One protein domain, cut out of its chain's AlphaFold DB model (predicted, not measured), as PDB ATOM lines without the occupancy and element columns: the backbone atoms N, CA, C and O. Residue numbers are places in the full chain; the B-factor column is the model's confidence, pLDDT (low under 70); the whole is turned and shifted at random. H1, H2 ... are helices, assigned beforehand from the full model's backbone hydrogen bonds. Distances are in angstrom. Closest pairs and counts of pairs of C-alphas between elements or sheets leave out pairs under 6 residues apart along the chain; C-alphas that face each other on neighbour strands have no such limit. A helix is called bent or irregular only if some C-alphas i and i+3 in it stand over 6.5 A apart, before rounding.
ATOM      1  N   TYR A 487      -6.809  18.161 -24.295       87.75
ATOM      2  CA  TYR A 487      -7.089  18.488 -25.679       87.75
ATOM      3  C   TYR A 487      -7.925  19.764 -25.769       87.75
ATOM      4  O   TYR A 487      -9.017  19.837 -25.204       87.75
ATOM      5  N   ARG A 488      -7.417  20.781 -26.465       91.38
ATOM      6  CA  ARG A 488      -8.166  22.014 -26.720       91.38
ATOM      7  C   ARG A 488      -9.062  21.843 -27.939       91.38
ATOM      8  O   ARG A 488      -8.745  21.093 -28.858       91.38
ATOM      9  N   CYS A 489     -10.190  22.543 -27.934       93.69
ATOM     10  CA  CYS A 489     -11.063  22.603 -29.100       93.69
ATOM     11  C   CYS A 489     -10.361  23.365 -30.248       93.69
ATOM     12  O   CYS A 489      -9.844  24.457 -29.993       93.69
ATOM     13  N   PRO A 490     -10.333  22.833 -31.485       91.44
ATOM     14  CA  PRO A 490      -9.708  23.504 -32.626       91.44
ATOM     15  C   PRO A 490     -10.522  24.702 -33.148       91.44
ATOM     16  O   PRO A 490      -9.934  25.638 -33.683       91.44
ATOM     17  N   PHE A 491     -11.843  24.720 -32.933       91.62
ATOM     18  CA  PHE A 491     -12.737  25.761 -33.447       91.62
ATOM     19  C   PHE A 491     -12.433  27.141 -32.861       91.62
ATOM     20  O   PHE A 491     -12.489  27.361 -31.641       91.62
ATOM     21  N   GLN A 492     -12.161  28.096 -33.750       90.69
ATOM     22  CA  GLN A 492     -12.059  29.502 -33.382       90.69
ATOM     23  C   GLN A 492     -13.437  30.005 -32.930       90.69
ATOM     24  O   GLN A 492     -14.452  29.722 -33.555       90.69
ATOM     25  N   GLY A 493     -13.489  30.694 -31.789       92.19
ATOM     26  CA  GLY A 493     -14.750  31.157 -31.195       92.19
ATOM     27  C   GLY A 493     -15.451  30.152 -30.272       92.19
ATOM     28  O   GLY A 493     -16.463  30.489 -29.655       92.19
ATOM     29  N   CYS A 494     -14.912  28.942 -30.080       95.31
ATOM     30  CA  CYS A 494     -15.448  28.039 -29.066       95.31
ATOM     31  C   CYS A 494     -15.255  28.615 -27.647       95.31
ATOM     32  O   CYS A 494     -14.129  28.744 -27.167       95.31
ATOM     33  N   ARG A 495     -16.348  28.858 -26.904       93.25
ATOM     34  CA  ARG A 495     -16.307  29.353 -25.503       93.25
ATOM     35  C   ARG A 495     -15.547  28.446 -24.522       93.25
ATOM     36  O   ARG A 495     -15.271  28.852 -23.397       93.25
ATOM     37  N   ARG A 496     -15.264  27.195 -24.900       89.56
ATOM     38  CA  ARG A 496     -14.498  26.229 -24.093       89.56
ATOM     39  C   ARG A 496     -13.096  25.964 -24.647       89.56
ATOM     40  O   ARG A 496     -12.449  25.037 -24.178       89.56
ATOM     41  N   ARG A 497     -12.607  26.770 -25.594       87.31
ATOM     42  CA  ARG A 497     -11.275  26.606 -26.198       87.31
ATOM     43  C   ARG A 497     -10.147  26.588 -25.161       87.31
ATOM     44  O   ARG A 497      -9.233  25.774 -25.279       87.31
ATOM     45  N   ASP A 498     -10.260  27.407 -24.117       85.31
ATOM     46  CA  ASP A 498      -9.254  27.510 -23.050       85.31
ATOM     47  C   ASP A 498      -9.400  26.443 -21.963       85.31
ATOM     48  O   ASP A 498      -8.527  26.308 -21.110       85.31
ATOM     49  N   LYS A 499     -10.496  25.674 -21.980       88.81
ATOM     50  CA  LYS A 499     -10.726  24.580 -21.036       88.81
ATOM     51  C   LYS A 499     -10.273  23.269 -21.678       88.81
ATOM     52  O   LYS A 499     -11.032  22.687 -22.452       88.81
ATOM     53  N   PRO A 500      -9.056  22.788 -21.371       88.69
ATOM     54  CA  PRO A 500      -8.550  21.552 -21.940       88.69
ATOM     55  C   PRO A 500      -9.431  20.359 -21.544       88.69
ATOM     56  O   PRO A 500      -9.826  20.202 -20.388       88.69
ATOM     57  N   HIS A 501      -9.721  19.481 -22.500       90.94
ATOM     58  CA  HIS A 501     -10.409  18.220 -22.252       90.94
ATOM     59  C   HIS A 501      -9.412  17.165 -21.772       90.94
ATOM     60  O   HIS A 501      -8.457  16.836 -22.467       90.94
ATOM     61  N   SER A 502      -9.659  16.562 -20.611       84.44
ATOM     62  CA  SER A 502      -8.763  15.549 -20.027       84.44
ATOM     63  C   SER A 502      -8.665  14.244 -20.828       84.44
ATOM     64  O   SER A 502      -7.784  13.425 -20.585       84.44
ATOM     65  N   ARG A 503      -9.597  14.003 -21.762       87.94
ATOM     66  CA  ARG A 503      -9.680  12.778 -22.570       87.94
ATOM     67  C   ARG A 503     -10.140  13.088 -23.987       87.94
ATOM     68  O   ARG A 503     -10.990  13.958 -24.181       87.94
ATOM     69  N   ILE A 504      -9.677  12.295 -24.951       88.56
ATOM     70  CA  ILE A 504     -10.090  12.419 -26.354       88.56
ATOM     71  C   ILE A 504     -11.598  12.191 -26.534       88.56
ATOM     72  O   ILE A 504     -12.238  12.871 -27.326       88.56
ATOM     73  N   ASP A 505     -12.207  11.329 -25.714       89.31
ATOM     74  CA  ASP A 505     -13.660  11.103 -25.708       89.31
ATOM     75  C   ASP A 505     -14.444  12.339 -25.242       89.31
ATOM     76  O   ASP A 505     -15.568  12.588 -25.682       89.31
ATOM     77  N   ALA A 506     -13.864  13.117 -24.321       92.75
ATOM     78  CA  ALA A 506     -14.455  14.368 -23.861       92.75
ATOM     79  C   ALA A 506     -14.342  15.450 -24.941       92.75
ATOM     80  O   ALA A 506     -15.313  16.171 -25.158       92.75
ATOM     81  N   LEU A 507     -13.219  15.493 -25.670       94.62
ATOM     82  CA  LEU A 507     -13.082  16.330 -26.863       94.62
ATOM     83  C   LEU A 507     -14.102  15.928 -27.936       94.62
ATOM     84  O   LEU A 507     -14.802  16.793 -28.442       94.62
ATOM     85  N   LYS A 508     -14.266  14.630 -28.230       95.25
ATOM     86  CA  LYS A 508     -15.244  14.142 -29.219       95.25
ATOM     87  C   LYS A 508     -16.669  14.565 -28.872       95.25
ATOM     88  O   LYS A 508     -17.402  15.051 -29.723       95.25
ATOM     89  N   ARG A 509     -17.069  14.400 -27.606       95.88
ATOM     90  CA  ARG A 509     -18.387  14.850 -27.131       95.88
ATOM     91  C   ARG A 509     -18.547  16.363 -27.209       95.88
ATOM     92  O   ARG A 509     -19.641  16.830 -27.481       95.88
ATOM     93  N   HIS A 510     -17.477  17.114 -26.971       95.75
ATOM     94  CA  HIS A 510     -17.501  18.561 -27.115       95.75
ATOM     95  C   HIS A 510     -17.596  19.002 -28.580       95.75
ATOM     96  O   HIS A 510     -18.356  19.917 -28.871       95.75
ATOM     97  N   LEU A 511     -16.891  18.330 -29.493       96.31
ATOM     98  CA  LEU A 511     -16.935  18.605 -30.929       96.31
ATOM     99  C   LEU A 511     -18.332  18.410 -31.515       96.31
ATOM    100  O   LEU A 511     -18.761  19.238 -32.301       96.31
ATOM    101  N   LYS A 512     -19.101  17.435 -31.015       96.62
ATOM    102  CA  LYS A 512     -20.523  17.263 -31.364       96.62
ATOM    103  C   LYS A 512     -21.420  18.469 -31.058       96.62
ATOM    104  O   LYS A 512     -22.549  18.498 -31.534       96.62
ATOM    105  N   LEU A 513     -20.962  19.432 -30.255       96.31
ATOM    106  CA  LEU A 513     -21.688  20.681 -30.006       96.31
ATOM    107  C   LEU A 513     -21.443  21.738 -31.095       96.31
ATOM    108  O   LEU A 513     -22.137  22.751 -31.102       96.31
ATOM    109  N   HIS A 514     -20.472  21.523 -31.986       95.88
ATOM    110  CA  HIS A 514     -20.207  22.385 -33.135       95.88
ATOM    111  C   HIS A 514     -20.890  21.785 -34.370       95.88
ATOM    112  O   HIS A 514     -20.516  20.690 -34.786       95.88
ATOM    113  N   PRO A 515     -21.911  22.432 -34.952       95.19
ATOM    114  CA  PRO A 515     -22.515  21.946 -36.189       95.19
ATOM    115  C   PRO A 515     -21.476  21.953 -37.321       95.19
ATOM    116  O   PRO A 515     -20.678  22.881 -37.411       95.19
ATOM    117  N   GLY A 516     -21.469  20.912 -38.158       92.75
ATOM    118  CA  GLY A 516     -20.534  20.792 -39.288       92.75
ATOM    119  C   GLY A 516     -19.120  20.312 -38.934       92.75
ATOM    120  O   GLY A 516     -18.273  20.227 -39.816       92.75
ATOM    121  N   TRP A 517     -18.837  19.946 -37.675       94.94
ATOM    122  CA  TRP A 517     -17.471  19.557 -37.290       94.94
ATOM    123  C   TRP A 517     -16.934  18.314 -38.012       94.94
ATOM    124  O   TRP A 517     -15.725  18.202 -38.198       94.94
ATOM    125  N   GLU A 518     -17.821  17.395 -38.400       94.12
ATOM    126  CA  GLU A 518     -17.468  16.177 -39.141       94.12
ATOM    127  C   GLU A 518     -17.114  16.475 -40.608       94.12
ATOM    128  O   GLU A 518     -16.395  15.694 -41.222       94.12
ATOM    129  N   GLU A 519     -17.587  17.601 -41.156       93.81
ATOM    130  CA  GLU A 519     -17.302  18.031 -42.533       93.81
ATOM    131  C   GLU A 519     -15.977  18.800 -42.621       93.81
ATOM    132  O   GLU A 519     -15.240  18.661 -43.594       93.81
ATOM    133  N   GLU A 520     -15.655  19.595 -41.594       90.25
ATOM    134  CA  GLU A 520     -14.457  20.445 -41.580       90.25
ATOM    135  C   GLU A 520     -13.197  19.705 -41.104       90.25
ATOM    136  O   GLU A 520     -12.084  20.019 -41.530       90.25
ATOM    137  N   TYR A 521     -13.351  18.704 -40.234       90.06
ATOM    138  CA  TYR A 521     -12.222  17.980 -39.660       90.06
ATOM    139  C   TYR A 521     -12.430  16.469 -39.691       90.06
ATOM    140  O   TYR A 521     -13.281  15.923 -38.987       90.06
ATOM    141  N   ASP A 522     -11.538  15.770 -40.398       94.19
ATOM    142  CA  ASP A 522     -11.406  14.324 -40.245       94.19
ATOM    143  C   ASP A 522     -11.008  13.987 -38.795       94.19
ATOM    144  O   ASP A 522     -10.120  14.598 -38.183       94.19
ATOM    145  N   TRP A 523     -11.670  12.980 -38.228       90.56
ATOM    146  CA  TRP A 523     -11.393  12.478 -36.891       90.56
ATOM    147  C   TRP A 523      -9.939  12.011 -36.740       90.56
ATOM    148  O   TRP A 523      -9.369  12.141 -35.653       90.56
ATOM    149  N   GLU A 524      -9.305  11.522 -37.809       92.12
ATOM    150  CA  GLU A 524      -7.876  11.182 -37.790       92.12
ATOM    151  C   GLU A 524      -6.977  12.421 -37.675       92.12
ATOM    152  O   GLU A 524      -6.016  12.407 -36.896       92.12
ATOM    153  N   THR A 525      -7.336  13.529 -38.327       91.88
ATOM    154  CA  THR A 525      -6.662  14.827 -38.165       91.88
ATOM    155  C   THR A 525      -6.797  15.330 -36.730       91.88
ATOM    156  O   THR A 525      -5.810  15.728 -36.111       91.88
ATOM    157  N   ILE A 526      -7.990  15.219 -36.137       88.62
ATOM    158  CA  ILE A 526      -8.213  15.580 -34.730       88.62
ATOM    159  C   ILE A 526      -7.374  14.700 -33.796       88.62
ATOM    160  O   ILE A 526      -6.768  15.217 -32.858       88.62
ATOM    161  N   LYS A 527      -7.274  13.387 -34.047       88.00
ATOM    162  CA  LYS A 527      -6.378  12.495 -33.288       88.00
ATOM    163  C   LYS A 527      -4.908  12.870 -33.457       88.00
ATOM    164  O   LYS A 527      -4.148  12.744 -32.499       88.00
ATOM    165  N   ALA A 528      -4.482  13.288 -34.646       87.06
ATOM    166  CA  ALA A 528      -3.111  13.726 -34.896       87.06
ATOM    167  C   ALA A 528      -2.785  15.005 -34.112       87.06
ATOM    168  O   ALA A 528      -1.819  15.009 -33.351       87.06
ATOM    169  N   VAL A 529      -3.647  16.026 -34.187       83.94
ATOM    170  CA  VAL A 529      -3.526  17.268 -33.399       83.94
ATOM    171  C   VAL A 529      -3.556  16.970 -31.900       83.94
ATOM    172  O   VAL A 529      -2.756  17.502 -31.135       83.94
ATOM    173  N   ALA A 530      -4.437  16.065 -31.476       81.88
ATOM    174  CA  ALA A 530      -4.532  15.614 -30.098       81.88
ATOM    175  C   ALA A 530      -3.231  14.946 -29.620       81.88
ATOM    176  O   ALA A 530      -2.728  15.273 -28.547       81.88
ATOM    177  N   ARG A 531      -2.655  14.034 -30.413       81.62
ATOM    178  CA  ARG A 531      -1.370  13.387 -30.101       81.62
ATOM    179  C   ARG A 531      -0.227  14.402 -30.048       81.62
ATOM    180  O   ARG A 531       0.518  14.383 -29.076       81.62
ATOM    181  N   ALA A 532      -0.151  15.318 -31.012       79.00
ATOM    182  CA  ALA A 532       0.850  16.384 -31.024       79.00
ATOM    183  C   ALA A 532       0.742  17.290 -29.784       79.00
ATOM    184  O   ALA A 532       1.744  17.588 -29.140       79.00
ATOM    185  N   ALA A 533      -0.477  17.661 -29.381       74.31
ATOM    186  CA  ALA A 533      -0.710  18.452 -28.173       74.31
ATOM    187  C   ALA A 533      -0.349  17.693 -26.886       74.31
ATOM    188  O   ALA A 533       0.203  18.280 -25.956       74.31
ATOM    189  N   ALA A 534      -0.638  16.390 -26.833       67.81
ATOM    190  CA  ALA A 534      -0.315  15.547 -25.686       67.81
ATOM    191  C   ALA A 534       1.195  15.331 -25.514       67.81
ATOM    192  O   ALA A 534       1.648  15.095 -24.400       67.81
ATOM    193  N   TRP A 535       1.963  15.398 -26.602       67.69
ATOM    194  CA  TRP A 535       3.407  15.166 -26.571       67.69
ATOM    195  C   TRP A 535       4.190  16.458 -26.307       67.69
ATOM    196  O   TRP A 535       5.395  16.402 -26.093       67.69
ATOM    197  N   GLY A 536       3.509  17.609 -26.245       58.59
ATOM    198  CA  GLY A 536       4.170  18.908 -26.286       58.59
ATOM    199  C   GLY A 536       4.766  19.139 -27.673       58.59
ATOM    200  O   GLY A 536       5.181  18.209 -28.362       58.59
TER     201      GLY A 536
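Overview. This is residues 487 to 536 of the 551 residues of an uncharacterized protein of Dentipellis fragilis (UniProt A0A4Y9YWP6). A long looped stretch without a named helix, residues 487 to 503, lies over one side of a loose triangle of three helices: H1, the short H2 and the longer H3. H1 and H3 are two sides of the triangle, H2 lies at the corner where the chain turns from one to the other, and H3 then runs back past the beginning of H1. The printed part has 50 residues with three named helices, in the order H1, H2, H3, and no named strand; 25 of the residues are in named elements, and the class is all helix. The whole is compact, with a radius of gyration of the C-alphas of 10.1 A, and rounded, with spans of 28 by 22 by 18 A.

Along the chain. The printed part begins with residues 487 to 503, 17 residues with no named element; C-alpha 487 stands at (-7.089, 18.488, -25.679). H1 follows, residues 504 to 511, from C-alpha 504 at (-10.090, 12.419, -26.354), and is 10.3 A long from first to last C-alpha. H2 is residues 517 to 520, four residues, 5.3 A from first to last C-alpha. H3, residues 523 to 535, is the longest helix with 13 residues; it measures 18.2 A from first to last C-alpha and ends with C-alpha 535 at (3.407, 15.166, -26.571). No helix is bent.

Arrangement. H1 and H3 are close but not clearly touching; their closest C-alphas, those of Ile 504 and Ala 530, are 7.4 A apart. Their lines stand at a steep tilt of 55 degrees, and they run opposite ways. Their centres are 12.3 A apart. H1 and H2 are also close but not clearly touching, with the C-alphas of Leu 511 and Trp 517 the closest, 6.5 A apart. A tight link of 5 residues joins H1 to H2. H2 and H3 meet only through their link, a tight one of 2 residues. In H1 and H3 every O i to N i+4 pair is within hydrogen-bond range. H2 is too short for such a pair, and its one O i to N i+3 pair is not within range.

Size, cuts and confidence. The two C-alphas farthest apart are those of Pro 515 and Gly 536, at 28.6 A. The first and last printed C-alphas, those of Tyr 487 and Gly 536, are 11.3 A apart. The printed part has no cut. Neither link between the helices is long. The C-alphas of residues 487 to 503 lie 4 to 13 A from the mean of the C-alphas. The mean pLDDT of the printed part is 88.9, and residues 534 to 536 are under 70.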